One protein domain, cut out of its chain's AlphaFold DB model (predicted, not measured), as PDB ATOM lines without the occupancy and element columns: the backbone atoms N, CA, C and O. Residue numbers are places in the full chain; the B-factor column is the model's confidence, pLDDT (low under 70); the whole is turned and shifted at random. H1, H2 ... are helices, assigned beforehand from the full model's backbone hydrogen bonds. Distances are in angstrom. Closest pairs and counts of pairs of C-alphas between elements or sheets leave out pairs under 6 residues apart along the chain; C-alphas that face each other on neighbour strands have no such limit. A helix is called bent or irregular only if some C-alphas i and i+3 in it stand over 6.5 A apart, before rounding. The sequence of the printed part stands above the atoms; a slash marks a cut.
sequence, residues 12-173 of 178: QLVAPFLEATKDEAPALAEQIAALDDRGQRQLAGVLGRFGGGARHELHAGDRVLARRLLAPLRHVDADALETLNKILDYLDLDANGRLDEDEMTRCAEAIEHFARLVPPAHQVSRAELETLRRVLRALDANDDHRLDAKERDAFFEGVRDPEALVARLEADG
ATOM      1  N   GLN A  12     116.861 177.218 122.554       87.69
ATOM      2  CA  GLN A  12     118.277 177.073 122.219       87.69
ATOM      3  C   GLN A  12     119.137 176.386 123.295       87.69
ATOM      4  O   GLN A  12     120.225 175.930 122.965       87.69
ATOM      5  N   LEU A  13     118.670 176.261 124.546       90.38
ATOM      6  CA  LEU A  13     119.364 175.505 125.598       90.38
ATOM      7  C   LEU A  13     119.201 173.987 125.456       90.38
ATOM      8  O   LEU A  13     120.061 173.234 125.914       90.38
ATOM      9  N   VAL A  14     118.115 173.525 124.829       93.69
ATOM     10  CA  VAL A  14     117.741 172.103 124.829       93.69
ATOM     11  C   VAL A  14     118.710 171.271 124.000       93.69
ATOM     12  O   VAL A  14     119.200 170.255 124.481       93.69
ATOM     13  N   ALA A  15     119.028 171.701 122.776       93.81
ATOM     14  CA  ALA A  15     119.901 170.931 121.891       93.81
ATOM     15  C   ALA A  15     121.340 170.783 122.436       93.81
ATOM     16  O   ALA A  15     121.821 169.649 122.485       93.81
ATOM     17  N   PRO A  16     122.018 171.846 122.923       93.06
ATOM     18  CA  PRO A  16     123.329 171.709 123.562       93.06
ATOM     19  C   PRO A  16     123.299 170.846 124.828       93.06
ATOM     20  O   PRO A  16     124.226 170.073 125.068       93.06
ATOM     21  N   PHE A  17     122.238 170.956 125.636       94.62
ATOM     22  CA  PHE A  17     122.078 170.124 126.825       94.62
ATOM     23  C   PHE A  17     121.893 168.647 126.470       94.62
ATOM     24  O   PHE A  17     122.557 167.795 127.061       94.62
ATOM     25  N   LEU A  18     121.038 168.344 125.489       95.88
ATOM     26  CA  LEU A  18     120.829 166.991 124.982       95.88
ATOM     27  C   LEU A  18     122.142 166.401 124.467       95.88
ATOM     28  O   LEU A  18     122.490 165.290 124.856       95.88
ATOM     29  N   GLU A  19     122.887 167.149 123.651       95.38
ATOM     30  CA  GLU A  19     124.168 166.688 123.112       95.38
ATOM     31  C   GLU A  19     125.157 166.337 124.226       95.38
ATOM     32  O   GLU A  19     125.680 165.228 124.252       95.38
ATOM     33  N   ALA A  20     125.327 167.224 125.211       93.69
ATOM     34  CA  ALA A  20     126.191 166.965 126.362       93.69
ATOM     35  C   ALA A  20     125.700 165.803 127.250       93.69
ATOM     36  O   ALA A  20     126.479 165.210 127.987       93.69
ATOM     37  N   THR A  21     124.404 165.484 127.224       96.00
ATOM     38  CA  THR A  21     123.810 164.432 128.061       96.00
ATOM     39  C   THR A  21     123.945 163.043 127.436       96.00
ATOM     40  O   THR A  21     123.913 162.061 128.174       96.00
ATOM     41  N   LYS A  22     124.146 162.930 126.115       96.50
ATOM     42  CA  LYS A  22     124.287 161.635 125.419       96.50
ATOM     43  C   LYS A  22     125.404 160.769 125.998       96.50
ATOM     44  O   LYS A  22     125.188 159.580 126.216       96.50
ATOM     45  N   ASP A  23     126.551 161.376 126.281       91.94
ATOM     46  CA  ASP A  23     127.718 160.655 126.795       91.94
ATOM     47  C   ASP A  23     127.626 160.405 128.307       91.94
ATOM     48  O   ASP A  23     128.073 159.375 128.805       91.94
ATOM     49  N   GLU A  24     127.035 161.345 129.050       91.88
ATOM     50  CA  GLU A  24     127.028 161.320 130.518       91.88
ATOM     51  C   GLU A  24     125.845 160.539 131.116       91.88
ATOM     52  O   GLU A  24     125.975 159.923 132.172       91.88
ATOM     53  N   ALA A  25     124.680 160.574 130.465       94.38
ATOM     54  CA  ALA A  25     123.449 159.937 130.928       94.38
ATOM     55  C   ALA A  25     122.569 159.512 129.729       94.38
ATOM     56  O   ALA A  25     121.517 160.113 129.483       94.38
ATOM     57  N   PRO A  26     122.957 158.462 128.980       95.44
ATOM     58  CA  PRO A  26     122.321 158.096 127.711       95.44
ATOM     59  C   PRO A  26     120.818 157.809 127.840       95.44
ATOM     60  O   PRO A  26     120.035 158.272 127.018       95.44
ATOM     61  N   ALA A  27     120.386 157.146 128.917       94.19
ATOM     62  CA  ALA A  27     118.965 156.872 129.155       94.19
ATOM     63  C   ALA A  27     118.127 158.147 129.384       94.19
ATOM     64  O   ALA A  27     116.950 158.192 129.034       94.19
ATOM     65  N   LEU A  28     118.717 159.195 129.970       95.38
ATOM     66  CA  LEU A  28     118.065 160.501 130.099       95.38
ATOM     67  C   LEU A  28     118.044 161.223 128.745       95.38
ATOM     68  O   LEU A  28     117.026 161.807 128.377       95.38
ATOM     69  N   ALA A  29     119.139 161.148 127.982       96.94
ATOM     70  CA  ALA A  29     119.219 161.727 126.643       96.94
ATOM     71  C   ALA A  29     118.168 161.133 125.690       96.94
ATOM     72  O   ALA A  29     117.534 161.883 124.952       96.94
ATOM     73  N   GLU A  30     117.934 159.820 125.739       97.12
ATOM     74  CA  GLU A  30     116.880 159.154 124.962       97.12
ATOM     75  C   GLU A  30     115.488 159.708 125.288       97.12
ATOM     76  O   GLU A  30     114.719 160.022 124.379       97.12
ATOM     77  N   GLN A  31     115.178 159.896 126.574       97.00
ATOM     78  CA  GLN A  31     113.899 160.471 126.993       97.00
ATOM     79  C   GLN A  31     113.751 161.927 126.541       97.00
ATOM     80  O   GLN A  31     112.708 162.306 126.019       97.00
ATOM     81  N   ILE A  32     114.808 162.733 126.678       96.75
ATOM     82  CA  ILE A  32     114.813 164.129 126.218       96.75
ATOM     83  C   ILE A  32     114.626 164.206 124.697       96.75
ATOM     84  O   ILE A  32     113.867 165.044 124.214       96.75
ATOM     85  N   ALA A  33     115.289 163.334 123.936       97.12
ATOM     86  CA  ALA A  33     115.173 163.287 122.480       97.12
ATOM     87  C   ALA A  33     113.763 162.897 122.003       97.12
ATOM     88  O   ALA A  33     113.381 163.250 120.889       97.12
ATOM     89  N   ALA A  34     112.991 162.194 122.837       97.38
ATOM     90  CA  ALA A  34     111.613 161.804 122.554       97.38
ATOM     91  C   ALA A  34     110.572 162.897 122.880       97.38
ATOM     92  O   ALA A  34     109.385 162.698 122.617       97.38
ATOM     93  N   LEU A  35     110.983 164.040 123.444       97.56
ATOM     94  CA  LEU A  35     110.072 165.135 123.780       97.56
ATOM     95  C   LEU A  35     109.510 165.820 122.527       97.56
ATOM     96  O   LEU A  35     110.249 166.213 121.621       97.56
ATOM     97  N   ASP A  36     108.198 166.051 122.538       96.12
ATOM     98  CA  ASP A  36     107.509 166.899 121.565       96.12
ATOM     99  C   ASP A  36     107.792 168.399 121.797       96.12
ATOM    100  O   ASP A  36     108.470 168.799 122.748       96.12
ATOM    101  N   ASP A  37     107.230 169.267 120.954       95.50
ATOM    102  CA  ASP A  37     107.410 170.722 121.055       95.50
ATOM    103  C   ASP A  37     106.961 171.307 122.405       95.50
ATOM    104  O   ASP A  37     107.435 172.370 122.820       95.50
ATOM    105  N   ARG A  38     105.992 170.678 123.084       96.31
ATOM    106  CA  ARG A  38     105.545 171.119 124.412       96.31
ATOM    107  C   ARG A  38     106.575 170.698 125.454       96.31
ATOM    108  O   ARG A  38     106.993 171.541 126.243       96.31
ATOM    109  N   GLY A  39     107.017 169.447 125.425       96.81
ATOM    110  CA  GLY A  39     108.052 168.908 126.299       96.81
ATOM    111  C   GLY A  39     109.365 169.674 126.181       96.81
ATOM    112  O   GLY A  39     109.921 170.084 127.196       96.81
ATOM    113  N   GLN A  40     109.807 169.987 124.963       96.25
ATOM    114  CA  GLN A  40     111.007 170.797 124.734       96.25
ATOM    115  C   GLN A  40     110.873 172.212 125.307       96.25
ATOM    116  O   GLN A  40     111.818 172.723 125.906       96.25
ATOM    117  N   ARG A  41     109.695 172.842 125.193       95.06
ATOM    118  CA  ARG A  41     109.431 174.146 125.825       95.06
ATOM    119  C   ARG A  41     109.475 174.071 127.346       95.06
ATOM    120  O   ARG A  41     110.047 174.963 127.968       95.06
ATOM    121  N   GLN A  42     108.908 173.023 127.941       96.06
ATOM    122  CA  GLN A  42     108.954 172.835 129.392       96.06
ATOM    123  C   GLN A  42     110.380 172.563 129.878       96.06
ATOM    124  O   GLN A  42     110.813 173.180 130.848       96.06
ATOM    125  N   LEU A  43     111.138 171.729 129.162       95.81
ATOM    126  CA  LEU A  43     112.548 171.485 129.452       95.81
ATOM    127  C   LEU A  43     113.371 172.771 129.331       95.81
ATOM    128  O   LEU A  43     114.168 173.061 130.209       95.81
ATOM    129  N   ALA A  44     113.146 173.579 128.295       93.31
ATOM    130  CA  ALA A  44     113.793 174.883 128.165       93.31
ATOM    131  C   ALA A  44     113.444 175.830 129.326       93.31
ATOM    132  O   ALA A  44     114.287 176.631 129.720       93.31
ATOM    133  N   GLY A  45     112.231 175.735 129.880       92.12
ATOM    134  CA  GLY A  45     111.831 176.446 131.096       92.12
ATOM    135  C   GLY A  45     112.643 176.012 132.315       92.12
ATOM    136  O   GLY A  45     113.181 176.872 133.007       92.12
ATOM    137  N   VAL A  46     112.809 174.696 132.505       93.25
ATOM    138  CA  VAL A  46     113.625 174.123 133.586       93.25
ATOM    139  C   VAL A  46     115.076 174.562 133.422       93.25
ATOM    140  O   VAL A  46     115.631 175.181 134.320       93.25
ATOM    141  N   LEU A  47     115.671 174.320 132.251       92.50
ATOM    142  CA  LEU A  47     117.056 174.682 131.938       92.50
ATOM    143  C   LEU A  47     117.299 176.191 132.022       92.50
ATOM    144  O   LEU A  47     118.371 176.610 132.431       92.50
ATOM    145  N   GLY A  48     116.309 177.010 131.670       89.62
ATOM    146  CA  GLY A  48     116.401 178.466 131.750       89.62
ATOM    147  C   GLY A  48     116.523 179.011 133.174       89.62
ATOM    148  O   GLY A  48     116.900 180.172 133.325       89.62
ATOM    149  N   ARG A  49     116.235 178.195 134.201       87.88
ATOM    150  CA  ARG A  49     116.502 178.538 135.607       87.88
ATOM    151  C   ARG A  49     117.976 178.424 135.970       87.88
ATOM    152  O   ARG A  49     118.400 179.062 136.927       87.88
ATOM    153  N   PHE A  50     118.733 177.632 135.210       84.50
ATOM    154  CA  PHE A  50     120.151 177.402 135.430       84.50
ATOM    155  C   PHE A  50     120.978 178.452 134.681       84.50
ATOM    156  O   PHE A  50     120.698 178.795 133.529       84.50
ATOM    157  N   GLY A  51     122.034 178.932 135.333       67.19
ATOM    158  CA  GLY A  51     122.972 179.889 134.764       67.19
ATOM    159  C   GLY A  51     122.608 181.344 135.067       67.19
ATOM    160  O   GLY A  51     121.510 181.828 134.792       67.19
ATOM    161  N   GLY A  52     123.574 182.083 135.613       55.50
ATOM    162  CA  GLY A  52     123.525 183.533 135.791       55.50
ATOM    163  C   GLY A  52     124.072 184.261 134.559       55.50
ATOM    164  O   GLY A  52     125.210 184.049 134.156       55.50
ATOM    165  N   GLY A  53     123.284 185.154 133.954       55.78
ATOM    166  CA  GLY A  53     123.734 186.058 132.890       55.78
ATOM    167  C   GLY A  53     122.908 186.072 131.597       55.78
ATOM    168  O   GLY A  53     121.974 185.298 131.392       55.78
ATOM    169  N   ALA A  54     123.275 187.015 130.723       54.75
ATOM    170  CA  ALA A  54     122.693 187.271 129.399       54.75
ATOM    171  C   ALA A  54     123.159 186.282 128.309       54.75
ATOM    172  O   ALA A  54     122.797 186.421 127.144       54.75
ATOM    173  N   ARG A  55     124.008 185.316 128.671       58.72
ATOM    174  CA  ARG A  55     124.516 184.298 127.755       58.72
ATOM    175  C   ARG A  55     123.546 183.135 127.797       58.72
ATOM    176  O   ARG A  55     123.339 182.534 128.842       58.72
ATOM    177  N   HIS A  56     122.903 182.870 126.675       69.69
ATOM    178  CA  HIS A  56     121.930 181.799 126.531       69.69
ATOM    179  C   HIS A  56     122.605 180.420 126.437       69.69
ATOM    180  O   HIS A  56     122.364 179.675 125.491       69.69
ATOM    181  N   GLU A  57     123.481 180.100 127.387       82.06
ATOM    182  CA  GLU A  57     124.297 178.889 127.411       82.06
ATOM    183  C   GLU A  57     124.365 178.339 128.839       82.06
ATOM    184  O   GLU A  57     124.511 179.101 129.790       82.06
ATOM    185  N   LEU A  58     124.297 177.011 128.980       85.50
ATOM    186  CA  LEU A  58     124.508 176.327 130.258       85.50
ATOM    187  C   LEU A  58     125.994 176.042 130.452       85.50
ATOM    188  O   LEU A  58     126.605 175.364 129.614       85.50
ATOM    189  N   HIS A  59     126.570 176.474 131.570       87.62
ATOM    190  CA  HIS A  59     127.931 176.088 131.927       87.62
ATOM    191  C   HIS A  59     128.001 174.614 132.350       87.62
ATOM    192  O   HIS A  59     126.992 173.943 132.543       87.62
ATOM    193  N   ALA A  60     129.213 174.063 132.466       87.88
ATOM    194  CA  ALA A  60     129.383 172.651 132.814       87.88
ATOM    195  C   ALA A  60     128.734 172.289 134.164       87.88
ATOM    196  O   ALA A  60     128.070 171.259 134.242       87.88
ATOM    197  N   GLY A  61     128.868 173.153 135.180       87.38
ATOM    198  CA  GLY A  61     128.226 172.973 136.489       87.38
ATOM    199  C   GLY A  61     126.697 172.971 136.402       87.38
ATOM    200  O   GLY A  61     126.059 172.047 136.899       87.38
ATOM    201  N   ASP A  62     126.124 173.922 135.659       88.50
ATOM    202  CA  ASP A  62     124.678 174.003 135.412       88.50
ATOM    203  C   ASP A  62     124.131 172.715 134.791       88.50
ATOM    204  O   ASP A  62     123.094 172.201 135.203       88.50
ATOM    205  N   ARG A  63     124.853 172.142 133.817       91.06
ATOM    206  CA  ARG A  63     124.444 170.885 133.176       91.06
ATOM    207  C   ARG A  63     124.469 169.706 134.146       91.06
ATOM    208  O   ARG A  63     123.595 168.844 134.061       91.06
ATOM    209  N   VAL A  64     125.438 169.663 135.061       91.62
ATOM    210  CA  VAL A  64     125.506 168.625 136.102       91.62
ATOM    211  C   VAL A  64     124.299 168.729 137.029       91.62
ATOM    212  O   VAL A  64     123.622 167.726 137.252       91.62
ATOM    213  N   LEU A  65     123.983 169.932 137.510       90.12
ATOM    214  CA  LEU A  65     122.830 170.156 138.385       90.12
ATOM    215  C   LEU A  65     121.507 169.867 137.667       90.12
ATOM    216  O   LEU A  65     120.648 169.190 138.226       90.12
ATOM    217  N   ALA A  66     121.360 170.282 136.406       92.38
ATOM    218  CA  ALA A  66     120.168 169.992 135.613       92.38
ATOM    219  C   ALA A  66     119.955 168.486 135.430       92.38
ATOM    220  O   ALA A  66     118.841 167.990 135.590       92.38
ATOM    221  N   ARG A  67     121.023 167.722 135.162       93.62
ATOM    222  CA  ARG A  67     120.935 166.255 135.124       93.62
ATOM    223  C   ARG A  67     120.590 165.671 136.486       93.62
ATOM    224  O   ARG A  67     119.756 164.778 136.533       93.62
ATOM    225  N   ARG A  68     121.175 166.173 137.578       92.25
ATOM    226  CA  ARG A  68     120.841 165.732 138.942       92.25
ATOM    227  C   ARG A  68     119.363 165.968 139.270       92.25
ATOM    228  O   ARG A  68     118.745 165.109 139.878       92.25
ATOM    229  N   LEU A  69     118.790 167.082 138.818       91.75
ATOM    230  CA  LEU A  69     117.373 167.401 139.004       91.75
ATOM    231  C   LEU A  69     116.449 166.485 138.178       91.75
ATOM    232  O   LEU A  69     115.384 166.091 138.647       91.75
ATOM    233  N   LEU A  70     116.848 166.150 136.946       93.56
ATOM    234  CA  LEU A  70     116.036 165.364 136.010       93.56
ATOM    235  C   LEU A  70     116.192 163.847 136.177       93.56
ATOM    236  O   LEU A  70     115.256 163.108 135.887       93.56
ATOM    237  N   ALA A  71     117.351 163.365 136.627       90.75
ATOM    238  CA  ALA A  71     117.658 161.938 136.734       90.75
ATOM    239  C   ALA A  71     116.713 161.148 137.661       90.75
ATOM    240  O   ALA A  71     116.397 160.005 137.323       90.75
ATOM    241  N   PRO A  72     116.217 161.708 138.782       90.94
ATOM    242  CA  PRO A  72     115.221 161.036 139.603       90.94
ATOM    243  C   PRO A  72     113.874 160.871 138.899       90.94
ATOM    244  O   PRO A  72     113.069 160.068 139.349       90.94
ATOM    245  N   LEU A  73     113.570 161.599 137.821       91.56
ATOM    246  CA  LEU A  73     112.275 161.465 137.160       91.56
ATOM    247  C   LEU A  73     112.156 160.101 136.483       91.56
ATOM    248  O   LEU A  73     112.970 159.732 135.638       91.56
ATOM    249  N   ARG A  74     111.094 159.360 136.817       90.19
ATOM    250  CA  ARG A  74     110.821 158.051 136.206       90.19
ATOM    251  C   ARG A  74     110.636 158.155 134.691       90.19
ATOM    252  O   ARG A  74     111.090 157.287 133.951       90.19
ATOM    253  N   HIS A  75     109.931 159.199 134.267       91.12
ATOM    254  CA  HIS A  75     109.690 159.531 132.872       91.12
ATOM    255  C   HIS A  75     109.804 161.042 132.695       91.12
ATOM    256  O   HIS A  75     109.135 161.804 133.395       91.12
ATOM    257  N   VAL A  76     110.642 161.466 131.754       93.88
ATOM    258  CA  VAL A  76     110.740 162.865 131.341       93.88
ATOM    259  C   VAL A  76     109.742 163.096 130.213       93.88
ATOM    260  O   VAL A  76     110.006 162.779 129.058       93.88
ATOM    261  N   ASP A  77     108.578 163.635 130.565       95.56
ATOM    262  CA  ASP A  77     107.537 164.056 129.629       95.56
ATOM    263  C   ASP A  77     107.103 165.510 129.891       95.56
ATOM    264  O   ASP A  77     107.540 166.156 130.849       95.56
ATOM    265  N   ALA A  78     106.248 166.047 129.020       95.50
ATOM    266  CA  ALA A  78     105.798 167.433 129.113       95.50
ATOM    267  C   ALA A  78     105.074 167.757 130.431       95.50
ATOM    268  O   ALA A  78     105.218 168.867 130.941       95.50
ATOM    269  N   ASP A  79     104.307 166.819 130.987       95.12
ATOM    270  CA  ASP A  79     103.520 167.062 132.194       95.12
ATOM    271  C   ASP A  79     104.390 166.979 133.460       95.12
ATOM    272  O   ASP A  79     104.212 167.771 134.392       95.12
ATOM    273  N   ALA A  80     105.356 166.055 133.493       94.81
ATOM    274  CA  ALA A  80     106.359 165.973 134.548       94.81
ATOM    275  C   ALA A  80     107.216 167.246 134.583       94.81
ATOM    276  O   ALA A  80     107.385 167.843 135.646       94.81
ATOM    277  N   LEU A  81     107.682 167.715 133.421       96.50
ATOM    278  CA  LEU A  81     108.468 168.946 133.307       96.50
ATOM    279  C   LEU A  81     107.657 170.200 133.660       96.50
ATOM    280  O   LEU A  81     108.184 171.106 134.297       96.50
ATOM    281  N   GLU A  82     106.372 170.261 133.300       95.75
ATOM    282  CA  GLU A  82     105.495 171.359 133.725       95.75
ATOM    283  C   GLU A  82     105.320 171.384 135.250       95.75
ATOM    284  O   GLU A  82     105.362 172.446 135.870       95.75
ATOM    285  N   THR A  83     105.138 170.215 135.867       95.25
ATOM    286  CA  THR A  83     105.029 170.100 137.328       95.25
ATOM    287  C   THR A  83     106.340 170.500 137.997       95.25
ATOM    288  O   THR A  83     106.321 171.244 138.976       95.25
ATOM    289  N   LEU A  84     107.473 170.082 137.426       94.75
ATOM    290  CA  LEU A  84     108.799 170.482 137.876       94.75
ATOM    291  C   LEU A  84     108.988 172.001 137.791       94.75
ATOM    292  O   LEU A  84     109.394 172.596 138.778       94.75
ATOM    293  N   ASN A  85     108.621 172.651 136.682       93.69
ATOM    294  CA  ASN A  85     108.679 174.115 136.569       93.69
ATOM    295  C   ASN A  85     107.900 174.815 137.694       93.69
ATOM    296  O   ASN A  85     108.419 175.747 138.297       93.69
ATOM    297  N   LYS A  86     106.699 174.326 138.032       93.06
ATOM    298  CA  LYS A  86     105.897 174.874 139.142       93.06
ATOM    299  C   LYS A  86     106.558 174.658 140.504       93.06
ATOM    300  O   LYS A  86     106.444 175.513 141.370       93.06
ATOM    301  N   ILE A  87     107.222 173.522 140.713       93.25
ATOM    302  CA  ILE A  87     108.001 173.264 141.935       93.25
ATOM    303  C   ILE A  87     109.176 174.241 142.028       93.25
ATOM    304  O   ILE A  87     109.421 174.795 143.094       93.25
ATOM    305  N   LEU A  88     109.871 174.481 140.915       91.94
ATOM    306  CA  LEU A  88     110.983 175.427 140.856       91.94
ATOM    307  C   LEU A  88     110.532 176.870 141.122       91.94
ATOM    308  O   LEU A  88     111.265 177.600 141.772       91.94
ATOM    309  N   ASP A  89     109.325 177.265 140.701       90.06
ATOM    310  CA  ASP A  89     108.755 178.583 141.035       90.06
ATOM    311  C   ASP A  89     108.595 178.798 142.547       90.06
ATOM    312  O   ASP A  89     108.871 179.884 143.046       90.06
ATOM    313  N   TYR A  90     108.203 177.758 143.285       89.62
ATOM    314  CA  TYR A  90     108.102 177.813 144.748       89.62
ATOM    315  C   TYR A  90     109.462 177.917 145.447       89.62
ATOM    316  O   TYR A  90     109.540 178.395 146.580       89.62
ATOM    317  N   LEU A  91     110.518 177.418 144.800       85.19
ATOM    318  CA  LEU A  91     111.865 177.311 145.359       85.19
ATOM    319  C   LEU A  91     112.821 178.401 144.844       85.19
ATOM    320  O   LEU A  91     113.985 178.394 145.230       85.19
ATOM    321  N   ASP A  92     112.316 179.337 144.034       86.25
ATOM    322  CA  ASP A  92     112.969 180.586 143.616       86.25
ATOM    323  C   ASP A  92     112.810 181.625 144.730       86.25
ATOM    324  O   ASP A  92     111.771 182.279 144.865       86.25
ATOM    325  N   LEU A  93     113.811 181.692 145.613       77.75
ATOM    326  CA  LEU A  93     113.681 182.335 146.917       77.75
ATOM    327  C   LEU A  93     113.775 183.853 146.831       77.75
ATOM    328  O   LEU A  93     113.199 184.546 147.676       77.75
ATOM    329  N   ASP A  94     114.513 184.367 145.850       78.38
ATOM    330  CA  ASP A  94     114.637 185.799 145.586       78.38
ATOM    331  C   ASP A  94     113.694 186.293 144.474       78.38
ATOM    332  O   ASP A  94     113.599 187.502 144.227       78.38
ATOM    333  N   ALA A  95     112.939 185.371 143.866       78.50
ATOM    334  CA  ALA A  95     111.961 185.617 142.822       78.50
ATOM    335  C   ALA A  95     112.534 186.307 141.578       78.50
ATOM    336  O   ALA A  95     111.832 187.069 140.893       78.50
ATOM    337  N   ASN A  96     113.808 186.064 141.283       79.75
ATOM    338  CA  ASN A  96     114.473 186.649 140.128       79.75
ATOM    339  C   ASN A  96     114.199 185.859 138.825       79.75
ATOM    340  O   ASN A  96     114.594 186.302 137.738       79.75
ATOM    341  N   GLY A  97     113.487 184.728 138.911       78.75
ATOM    342  CA  GLY A  97     113.175 183.838 137.792       78.75
ATOM    343  C   GLY A  97     114.289 182.841 137.468       78.75
ATOM    344  O   GLY A  97     114.233 182.182 136.427       78.75
ATOM    345  N   ARG A  98     115.316 182.751 138.311       83.69
ATOM    346  CA  ARG A  98     116.493 181.884 138.210       83.69
ATOM    347  C   ARG A  98     116.773 181.300 139.580       83.69
ATOM    348  O   ARG A  98     116.239 181.756 140.577       83.69
ATOM    349  N   LEU A  99     117.601 180.269 139.587       83.38
ATOM    350  CA  LEU A  99     117.947 179.570 140.805       83.38
ATOM    351  C   LEU A  99     119.465 179.555 140.931       83.38
ATOM    352  O   LEU A  99     120.167 179.134 140.003       83.38
ATOM    353  N   ASP A 100     119.968 180.073 142.044       84.12
ATOM    354  CA  ASP A 100     121.384 179.983 142.367       84.12
ATOM    355  C   ASP A 100     121.791 178.532 142.698       84.12
ATOM    356  O   ASP A 100     120.974 177.608 142.720       84.12
ATOM    357  N   GLU A 101     123.088 178.300 142.893       83.44
ATOM    358  CA  GLU A 101     123.622 176.955 143.138       83.44
ATOM    359  C   GLU A 101     123.065 176.313 144.423       83.44
ATOM    360  O   GLU A 101     122.810 175.101 144.450       83.44
ATOM    361  N   ASP A 102     122.827 177.111 145.466       84.94
ATOM    362  CA  ASP A 102     122.305 176.637 146.747       84.94
ATOM    363  C   ASP A 102     120.814 176.296 146.622       84.94
ATOM    364  O   ASP A 102     120.375 175.234 147.076       84.94
ATOM    365  N   GLU A 103     120.033 177.156 145.967       86.81
ATOM    366  CA  GLU A 103     118.620 176.924 145.665       86.81
ATOM    367  C   GLU A 103     118.442 175.680 144.792       86.81
ATOM    368  O   GLU A 103     117.624 174.808 145.095       86.81
ATOM    369  N   MET A 104     119.267 175.536 143.754       85.44
ATOM    370  CA  MET A 104     119.301 174.364 142.881       85.44
ATOM    371  C   MET A 104     119.619 173.077 143.624       85.44
ATOM    372  O   MET A 104     118.951 172.057 143.428       85.44
ATOM    373  N   THR A 105     120.623 173.117 144.494       86.62
ATOM    374  CA  THR A 105     121.010 171.958 145.298       86.62
ATOM    375  C   THR A 105     119.860 171.530 146.201       86.62
ATOM    376  O   THR A 105     119.497 170.354 146.221       86.62
ATOM    377  N   ARG A 106     119.213 172.489 146.867       87.44
ATOM    378  CA  ARG A 106     118.042 172.234 147.710       87.44
ATOM    379  C   ARG A 106     116.845 171.694 146.923       87.44
ATOM    380  O   ARG A 106     116.145 170.810 147.418       87.44
ATOM    381  N   CYS A 107     116.617 172.177 145.698       88.38
ATOM    382  CA  CYS A 107     115.590 171.640 144.800       88.38
ATOM    383  C   CYS A 107     115.854 170.168 144.469       88.38
ATOM    384  O   CYS A 107     114.957 169.333 144.589       88.38
ATOM    385  N   ALA A 108     117.088 169.842 144.075       88.06
ATOM    386  CA  ALA A 108     117.479 168.473 143.758       88.06
ATOM    387  C   ALA A 108     117.318 167.550 144.974       88.06
ATOM    388  O   ALA A 108     116.718 166.484 144.853       88.06
ATOM    389  N   GLU A 109     117.760 167.986 146.155       89.12
ATOM    390  CA  GLU A 109     117.596 167.232 147.401       89.12
ATOM    391  C   GLU A 109     116.123 166.980 147.735       89.12
ATOM    392  O   GLU A 109     115.755 165.855 148.074       89.12
ATOM    393  N   ALA A 110     115.253 167.984 147.596       89.94
ATOM    394  CA  ALA A 110     113.824 167.819 147.842       89.94
ATOM    395  C   ALA A 110     113.196 166.747 146.934       89.94
ATOM    396  O   ALA A 110     112.450 165.887 147.407       89.94
ATOM    397  N   ILE A 111     113.533 166.759 145.642       90.00
ATOM    398  CA  ILE A 111     113.066 165.755 144.676       90.00
ATOM    399  C   ILE A 111     113.632 164.372 145.017       90.00
ATOM    400  O   ILE A 111     112.882 163.398 145.038       90.00
ATOM    401  N   GLU A 112     114.922 164.275 145.340       87.94
ATOM    402  CA  GLU A 112     115.581 163.027 145.748       87.94
ATOM    403  C   GLU A 112     114.965 162.431 147.023       87.94
ATOM    404  O   GLU A 112     114.837 161.211 147.134       87.94
ATOM    405  N   HIS A 113     114.569 163.266 147.984       88.00
ATOM    406  CA  HIS A 113     113.867 162.823 149.186       88.00
ATOM    407  C   HIS A 113     112.480 162.269 148.853       88.00
ATOM    408  O   HIS A 113     112.146 161.169 149.297       88.00
ATOM    409  N   PHE A 114     111.700 162.965 148.023       85.44
ATOM    410  CA  PHE A 114     110.397 162.469 147.573       85.44
ATOM    411  C   PHE A 114     110.512 161.199 146.714       85.44
ATOM    412  O   PHE A 114     109.653 160.330 146.817       85.44
ATOM    413  N   ALA A 115     111.605 161.017 145.967       82.94
ATOM    414  CA  ALA A 115     111.892 159.789 145.215       82.94
ATOM    415  C   ALA A 115     112.031 158.540 146.101       82.94
ATOM    416  O   ALA A 115     111.997 157.412 145.609       82.94
ATOM    417  N   ARG A 116     112.242 158.724 147.411       80.19
ATOM    418  CA  ARG A 116     112.358 157.632 148.387       80.19
ATOM    419  C   ARG A 116     111.006 157.172 148.930       80.19
ATOM    420  O   ARG A 116     110.980 156.131 149.581       80.19
ATOM    421  N   LEU A 117     109.913 157.896 148.665       75.25
ATOM    422  CA  LEU A 117     108.573 157.525 149.133       75.25
ATOM    423  C   LEU A 117     108.076 156.212 148.521       75.25
ATOM    424  O   LEU A 117     107.361 155.467 149.191       75.25
ATOM    425  N   VAL A 118     108.459 155.900 147.277       66.56
ATOM    426  CA  VAL A 118     108.059 154.656 146.604       66.56
ATOM    427  C   VAL A 118     109.288 153.803 146.252       66.56
ATOM    428  O   VAL A 118     109.905 153.958 145.194       66.56
ATOM    429  N   PRO A 119     109.657 152.838 147.117       63.41
ATOM    430  CA  PRO A 119     110.607 151.786 146.767       63.41
ATOM    431  C   PRO A 119     110.079 150.927 145.601       63.41
ATOM    432  O   PRO A 119     108.864 150.759 145.473       63.41
ATOM    433  N   PRO A 120     110.942 150.309 144.768       60.03
ATOM    434  CA  PRO A 120     112.401 150.190 144.891       60.03
ATOM    435  C   PRO A 120     113.211 151.099 143.945       60.03
ATOM    436  O   PRO A 120     114.426 150.950 143.863       60.03
ATOM    437  N   ALA A 121     112.571 151.987 143.180       61.38
ATOM    438  CA  ALA A 121     113.222 152.604 142.022       61.38
ATOM    439  C   ALA A 121     114.057 153.859 142.335       61.38
ATOM    440  O   ALA A 121     114.816 154.276 141.467       61.38
ATOM    441  N   HIS A 122     113.934 154.463 143.528       74.19
ATOM    442  CA  HIS A 122     114.508 155.791 143.821       74.19
ATOM    443  C   HIS A 122     114.194 156.816 142.717       74.19
ATOM    444  O   HIS A 122     115.010 157.671 142.380       74.19
ATOM    445  N   GLN A 123     113.007 156.679 142.127       85.06
ATOM    446  CA  GLN A 123     112.521 157.498 141.033       85.06
ATOM    447  C   GLN A 123     111.216 158.156 141.451       85.06
ATOM    448  O   GLN A 123     110.383 157.529 142.094       85.06
ATOM    449  N   VAL A 124     111.027 159.392 141.015       85.94
ATOM    450  CA  VAL A 124     109.823 160.181 141.216       85.94
ATOM    451  C   VAL A 124     108.910 159.982 140.014       85.94
ATOM    452  O   VAL A 124     109.232 160.336 138.875       85.94
ATOM    453  N   SER A 125     107.748 159.399 140.260       89.06
ATOM    454  CA  SER A 125     106.627 159.404 139.331       89.06
ATOM    455  C   SER A 125     105.959 160.779 139.287       89.06
ATOM    456  O   SER A 125     106.086 161.605 140.190       89.06
ATOM    457  N   ARG A 126     105.142 161.016 138.258       88.62
ATOM    458  CA  ARG A 126     104.321 162.230 138.172       88.62
ATOM    459  C   ARG A 126     103.439 162.444 139.411       88.62
ATOM    460  O   ARG A 126     103.246 163.582 139.823       88.62
ATOM    461  N   ALA A 127     102.902 161.373 139.998       87.75
ATOM    462  CA  ALA A 127     102.054 161.469 141.186       87.75
ATOM    463  C   ALA A 127     102.841 161.954 142.415       87.75
ATOM    464  O   ALA A 127     102.328 162.742 143.208       87.75
ATOM    465  N   GLU A 128     104.098 161.534 142.553       89.56
ATOM    466  CA  GLU A 128     104.983 161.988 143.630       89.56
ATOM    467  C   GLU A 128     105.444 163.433 143.412       89.56
ATOM    468  O   GLU A 128     105.431 164.208 144.367       89.56
ATOM    469  N   LEU A 129     105.742 163.841 142.170       91.81
ATOM    470  CA  LEU A 129     105.979 165.256 141.844       91.81
ATOM    471  C   LEU A 129     104.761 166.120 142.185       91.81
ATOM    472  O   LEU A 129     104.899 167.179 142.791       91.81
ATOM    473  N   GLU A 130     103.556 165.673 141.828       92.44
ATOM    474  CA  GLU A 130     102.340 166.408 142.174       92.44
ATOM    475  C   GLU A 130     102.124 166.425 143.692       92.44
ATOM    476  O   GLU A 130     101.717 167.445 144.236       92.44
ATOM    477  N   THR A 131     102.461 165.351 144.410       91.69
ATOM    478  CA  THR A 131     102.414 165.338 145.881       91.69
ATOM    479  C   THR A 131     103.366 166.377 146.469       91.69
ATOM    480  O   THR A 131     102.937 167.177 147.298       91.69
ATOM    481  N   LEU A 132     104.613 166.446 145.991       93.88
ATOM    482  CA  LEU A 132     105.572 167.482 146.379       93.88
ATOM    483  C   LEU A 132     105.024 168.888 146.092       93.88
ATOM    484  O   LEU A 132     105.001 169.738 146.980       93.88
ATOM    485  N   ARG A 133     104.493 169.128 144.889       94.12
ATOM    486  CA  ARG A 133     103.871 170.412 144.534       94.12
ATOM    487  C   ARG A 133     102.719 170.776 145.476       94.12
ATOM    488  O   ARG A 133     102.581 171.931 145.874       94.12
ATOM    489  N   ARG A 134     101.874 169.809 145.832       93.94
ATOM    490  CA  ARG A 134     100.749 170.029 146.749       93.94
ATOM    491  C   ARG A 134     101.214 170.297 148.175       93.94
ATOM    492  O   ARG A 134     100.581 171.098 148.849       93.94
ATOM    493  N   VAL A 135     102.306 169.675 148.613       94.88
ATOM    494  CA  VAL A 135     102.960 169.978 149.894       94.88
ATOM    495  C   VAL A 135     103.469 171.420 149.911       94.88
ATOM    496  O   VAL A 135     103.169 172.137 150.861       94.88
ATOM    497  N   LEU A 136     104.154 171.871 148.854       95.06
ATOM    498  CA  LEU A 136     104.613 173.262 148.724       95.06
ATOM    499  C   LEU A 136     103.436 174.241 148.809       95.06
ATOM    500  O   LEU A 136     103.426 175.121 149.663       95.06
ATOM    501  N   ARG A 137     102.383 174.005 148.019       94.81
ATOM    502  CA  ARG A 137     101.157 174.815 148.056       94.81
ATOM    503  C   ARG A 137     100.444 174.774 149.410       94.81
ATOM    504  O   ARG A 137      99.834 175.750 149.813       94.81
ATOM    505  N   ALA A 138     100.461 173.636 150.097       94.38
ATOM    506  CA  ALA A 138      99.848 173.525 151.413       94.38
ATOM    507  C   ALA A 138     100.616 174.337 152.460       94.38
ATOM    508  O   ALA A 138      99.993 174.760 153.432       94.38
ATOM    509  N   LEU A 139     101.932 174.519 152.288       94.56
ATOM    510  CA  LEU A 139     102.800 175.297 153.173       94.56
ATOM    511  C   LEU A 139     102.716 176.804 152.919       94.56
ATOM    512  O   LEU A 139     102.709 177.526 153.913       94.56
ATOM    513  N   ASP A 140     102.575 177.212 151.657       94.25
ATOM    514  CA  ASP A 140     102.281 178.573 151.173       94.25
ATOM    515  C   ASP A 140     100.958 179.092 151.767       94.25
ATOM    516  O   ASP A 140      99.855 178.813 151.291       94.25
ATOM    517  N   ALA A 141     101.060 179.767 152.909       91.44
ATOM    518  CA  ALA A 141      99.929 180.209 153.712       91.44
ATOM    519  C   ALA A 141      99.336 181.531 153.211       91.44
ATOM    520  O   ALA A 141      98.189 181.842 153.549       91.44
ATOM    521  N   ASN A 142     100.108 182.315 152.456       91.50
ATOM    522  CA  ASN A 142      99.682 183.597 151.902       91.50
ATOM    523  C   ASN A 142      99.206 183.497 150.432       91.50
ATOM    524  O   ASN A 142      98.679 184.489 149.927       91.50
ATOM    525  N   ASP A 143      99.310 182.315 149.807       91.31
ATOM    526  CA  ASP A 143      98.931 181.997 148.418       91.31
ATOM    527  C   ASP A 143      99.636 182.913 147.403       91.31
ATOM    528  O   ASP A 143      99.058 183.305 146.386       91.31
ATOM    529  N   ASP A 144     100.889 183.290 147.688       89.81
ATOM    530  CA  ASP A 144     101.718 184.092 146.780       89.81
ATOM    531  C   ASP A 144     102.526 183.235 145.785       89.81
ATOM    532  O   ASP A 144     103.246 183.772 144.934       89.81
ATOM    533  N   HIS A 145     102.332 181.911 145.846       89.44
ATOM    534  CA  HIS A 145     103.007 180.897 145.040       89.44
ATOM    535  C   HIS A 145     104.518 180.848 145.260       89.44
ATOM    536  O   HIS A 145     105.273 180.484 144.354       89.44
ATOM    537  N   ARG A 146     104.958 181.213 146.466       89.56
ATOM    538  CA  ARG A 146     106.344 181.160 146.926       89.56
ATOM    539  C   ARG A 146     106.368 180.658 148.361       89.56
ATOM    540  O   ARG A 146     105.339 180.527 149.008       89.56
ATOM    541  N   LEU A 147     107.560 180.302 148.832       89.50
ATOM    542  CA  LEU A 147     107.771 180.031 150.247       89.50
ATOM    543  C   LEU A 147     108.552 181.183 150.866       89.50
ATOM    544  O   LEU A 147     109.722 181.412 150.529       89.50
ATOM    545  N   ASP A 148     107.926 181.874 151.816       89.88
ATOM    546  CA  ASP A 148     108.643 182.803 152.675       89.88
ATOM    547  C   ASP A 148     109.687 182.062 153.539       89.88
ATOM    548  O   ASP A 148     109.790 180.832 153.543       89.88
ATOM    549  N   ALA A 149     110.511 182.800 154.287       89.31
ATOM    550  CA  ALA A 149     111.570 182.183 155.088       89.31
ATOM    551  C   ALA A 149     111.048 181.133 156.087       89.31
ATOM    552  O   ALA A 149     111.678 180.092 156.262       89.31
ATOM    553  N   LYS A 150     109.890 181.375 156.709       92.81
ATOM    554  CA  LYS A 150     109.299 180.481 157.706       92.81
ATOM    555  C   LYS A 150     108.697 179.241 157.049       92.81
ATOM    556  O   LYS A 150     108.856 178.134 157.561       92.81
ATOM    557  N   GLU A 151     107.993 179.415 155.938       93.69
ATOM    558  CA  GLU A 151     107.391 178.317 155.175       93.69
ATOM    559  C   GLU A 151     108.465 177.405 154.584       93.69
ATOM    560  O   GLU A 151     108.351 176.178 154.624       93.69
ATOM    561  N   ARG A 152     109.554 178.010 154.119       90.19
ATOM    562  CA  ARG A 152     110.730 177.328 153.596       90.19
ATOM    563  C   ARG A 152     111.471 176.524 154.656       90.19
ATOM    564  O   ARG A 152     111.845 175.384 154.388       90.19
ATOM    565  N   ASP A 153     111.661 177.076 155.851       91.06
ATOM    566  CA  ASP A 153     112.259 176.331 156.964       91.06
ATOM    567  C   ASP A 153     111.385 175.124 157.333       91.06
ATOM    568  O   ASP A 153     111.889 174.005 157.441       91.06
ATOM    569  N   ALA A 154     110.062 175.314 157.408       92.38
ATOM    570  CA  ALA A 154     109.119 174.222 157.650       92.38
ATOM    571  C   ALA A 154     109.150 173.153 156.541       92.38
ATOM    572  O   ALA A 154     109.016 171.959 156.829       92.38
ATOM    573  N   PHE A 155     109.330 173.564 155.282       94.00
ATOM    574  CA  PHE A 155     109.487 172.652 154.152       94.00
ATOM    575  C   PHE A 155     110.782 171.841 154.257       94.00
ATOM    576  O   PHE A 155     110.726 170.613 154.231       94.00
ATOM    577  N   PHE A 156     111.939 172.492 154.408       90.31
ATOM    578  CA  PHE A 156     113.236 171.806 154.414       90.31
ATOM    579  C   PHE A 156     113.493 170.981 155.680       90.31
ATOM    580  O   PHE A 156     114.229 169.995 155.630       90.31
ATOM    581  N   GLU A 157     112.874 171.335 156.807       92.06
ATOM    582  CA  GLU A 157     112.846 170.469 157.986       92.06
ATOM    583  C   GLU A 157     112.016 169.206 157.711       92.06
ATOM    584  O   GLU A 157     112.478 168.092 157.967       92.06
ATOM    585  N   GLY A 158     110.823 169.371 157.131       92.06
ATOM    586  CA  GLY A 158     109.897 168.272 156.870       92.06
ATOM    587  C   GLY A 158     110.317 167.343 155.731       92.06
ATOM    588  O   GLY A 158     110.107 166.141 155.827       92.06
ATOM    589  N   VAL A 159     110.935 167.854 154.663       91.50
ATOM    590  CA  VAL A 159     111.254 167.067 153.454       91.50
ATOM    591  C   VAL A 159     112.262 165.944 153.709       91.50
ATOM    592  O   VAL A 159     112.350 165.005 152.926       91.50
ATOM    593  N   ARG A 160     112.993 165.994 154.829       90.31
ATOM    594  CA  ARG A 160     113.887 164.910 155.265       90.31
ATOM    595  C   ARG A 160     113.132 163.615 155.571       90.31
ATOM    596  O   ARG A 160     113.694 162.541 155.363       90.31
ATOM    597  N   ASP A 161     111.885 163.736 156.023       91.75
ATOM    598  CA  ASP A 161     110.921 162.651 156.211       91.75
ATOM    599  C   ASP A 161     109.603 163.025 155.503       91.75
ATOM    600  O   ASP A 161     108.659 163.542 156.117       91.75
ATOM    601  N   PRO A 162     109.541 162.829 154.173       90.81
ATOM    602  CA  PRO A 162     108.417 163.301 153.376       90.81
ATOM    603  C   PRO A 162     107.106 162.578 153.725       90.81
ATOM    604  O   PRO A 162     106.038 163.167 153.568       90.81
ATOM    605  N   GLU A 163     107.167 161.349 154.250       91.06
ATOM    606  CA  GLU A 163     105.986 160.609 154.708       91.06
ATOM    607  C   GLU A 163     105.386 161.274 155.952       91.06
ATOM    608  O   GLU A 163     104.188 161.574 155.981       91.06
ATOM    609  N   ALA A 164     106.224 161.600 156.944       92.81
ATOM    610  CA  ALA A 164     105.787 162.322 158.136       92.81
ATOM    611  C   ALA A 164     105.265 163.732 157.806       92.81
ATOM    612  O   ALA A 164     104.261 164.171 158.377       92.81
ATOM    613  N   LEU A 165     105.906 164.440 156.868       94.31
ATOM    614  CA  LEU A 165     105.450 165.756 156.414       94.31
ATOM    615  C   LEU A 165     104.054 165.686 155.783       94.31
ATOM    616  O   LEU A 165     103.178 166.471 156.154       94.31
ATOM    617  N   VAL A 166     103.837 164.746 154.859       92.50
ATOM    618  CA  VAL A 166     102.537 164.530 154.211       92.50
ATOM    619  C   VAL A 166     101.476 164.177 155.252       92.50
ATOM    620  O   VAL A 166     100.444 164.843 155.306       92.50
ATOM    621  N   ALA A 167     101.748 163.210 156.134       93.00
ATOM    622  CA  ALA A 167     100.807 162.786 157.170       93.00
ATOM    623  C   ALA A 167     100.406 163.936 158.110       93.00
ATOM    624  O   ALA A 167      99.233 164.070 158.465       93.00
ATOM    625  N   ARG A 168     101.356 164.805 158.481       95.31
ATOM    626  CA  ARG A 168     101.085 165.998 159.295       95.31
ATOM    627  C   ARG A 168     100.160 166.978 158.574       95.31
ATOM    628  O   ARG A 168      99.178 167.426 159.155       95.31
ATOM    629  N   LEU A 169     100.445 167.291 157.309       94.25
ATOM    630  CA  LEU A 169      99.618 168.214 156.525       94.25
ATOM    631  C   LEU A 169      98.211 167.654 156.252       94.25
ATOM    632  O   LEU A 169      97.256 168.429 156.191       94.25
ATOM    633  N   GLU A 170      98.070 166.333 156.122       93.94
ATOM    634  CA  GLU A 170      96.768 165.656 156.048       93.94
ATOM    635  C   GLU A 170      95.990 165.765 157.367       93.94
ATOM    636  O   GLU A 170      94.810 166.116 157.353       93.94
ATOM    637  N   ALA A 171      96.644 165.517 158.508       93.94
ATOM    638  CA  ALA A 171      96.025 165.627 159.831       93.94
ATOM    639  C   ALA A 171      95.560 167.060 160.148       93.94
ATOM    640  O   ALA A 171      94.506 167.247 160.756       93.94
ATOM    641  N   ASP A 172      96.305 168.061 159.671       93.44
ATOM    642  CA  ASP A 172      95.965 169.482 159.792       93.44
ATOM    643  C   ASP A 172      94.865 169.927 158.801       93.44
ATOM    644  O   ASP A 172      94.440 171.083 158.822       93.44
ATOM    645  N   GLY A 173      94.416 169.049 157.894       91.62
ATOM    646  CA  GLY A 173      93.430 169.366 156.855       91.62
ATOM    647  C   GLY A 173      93.952 170.283 155.740       91.62
ATOM    648  O   GLY A 173      93.163 170.781 154.937       91.62
TER     649      GLY A 173
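AT A GLANCE: This is residues 12 to 173 of the 178 residues of the protein "EF-hand domain-containing protein" of Sandaracinus amylolyticus (UniProt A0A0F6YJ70). Two rows of helices pack crosswise as two layers, H3, H5 and H7 side by side in one and H4, H6 and, more loosely, H8 in the other. The H1-H2 hairpin caps one end of the rows and H9 lies at the other end, beside H7. The printed part has 162 residues with nine named helices, H1 to H9 in chain order, and no named strand; the class is all helix. It is compact, with a radius of gyration of the C-alphas of 15.4 A, and rounded, spanning 46 by 37 by 25 A.

HOW THE PARTS SIT: H5, residues 78 to 91, H6, residues 101 to 114, and H7, residues 126 to 139, are the longest helices. H7 is the hub, touching four helices. It touches H5 at a shallow tilt of 25 degrees, the same way; the C-alphas of Ala 80 and Arg 126 are closest, 5.6 A apart. H5 also touches H3, residues 37 to 47, at a shallow tilt of 26 degrees, the same way, closest at C-alphas 39 and 78, 3.9 A. H6 touches H4, residues 60 to 70, at a shallow tilt of 23 degrees, the same way, closest at C-alphas 69 and 108, 4.9 A. Residues 111 to 114 of H6 touch residues 128 to 132 of H7 at a steep tilt of 64 degrees, closest at C-alphas 114 and 128, 6.7 A. H7 and H8, residues 149 to 158, form a hairpin, closest at C-alphas 139 and 151, 5.8 A. H9, residues 162 to 171, only just touches H7, with 3 pairs of C-alphas within 8 A, closest at 135 and 166, 7.0 A. H1, residues 12 to 24, and H2, residues 26 to 33, form a hairpin, closest at C-alphas 22 and 29, 5.2 A. Residues 12 to 14 of H1 touch H3, about perpendicular at 79 degrees, closest at C-alphas 14 and 44, 5.9 A. Helix packing is part aligned, part crossed: 4 of 9 touching pairs are at a shallow tilt. Every O i to N i+4 pair is within hydrogen-bond range in H2 to H9, and 6 of 9 in H1.

IN THESE COORDINATES: H1 begins at C-alpha 12, (118.277, 177.073, 122.219), and is only just irregular, with C-alphas 20 and 23 6.51 A apart. H5 and H7 are each 20.0 A long, H6 20.1 A. H9 ends at C-alpha 171, (96.025, 165.627, 159.831).

THE WHOLE: The C-alphas farthest apart, of Arg 55 and Ala 171, are 46.8 A apart. The printed part has no cut. The links H3 to H4 and H6 to H7 are long. Mean pLDDT of the printed part is 89.1; residues 51 to 56 and 118 to 121 are under 70.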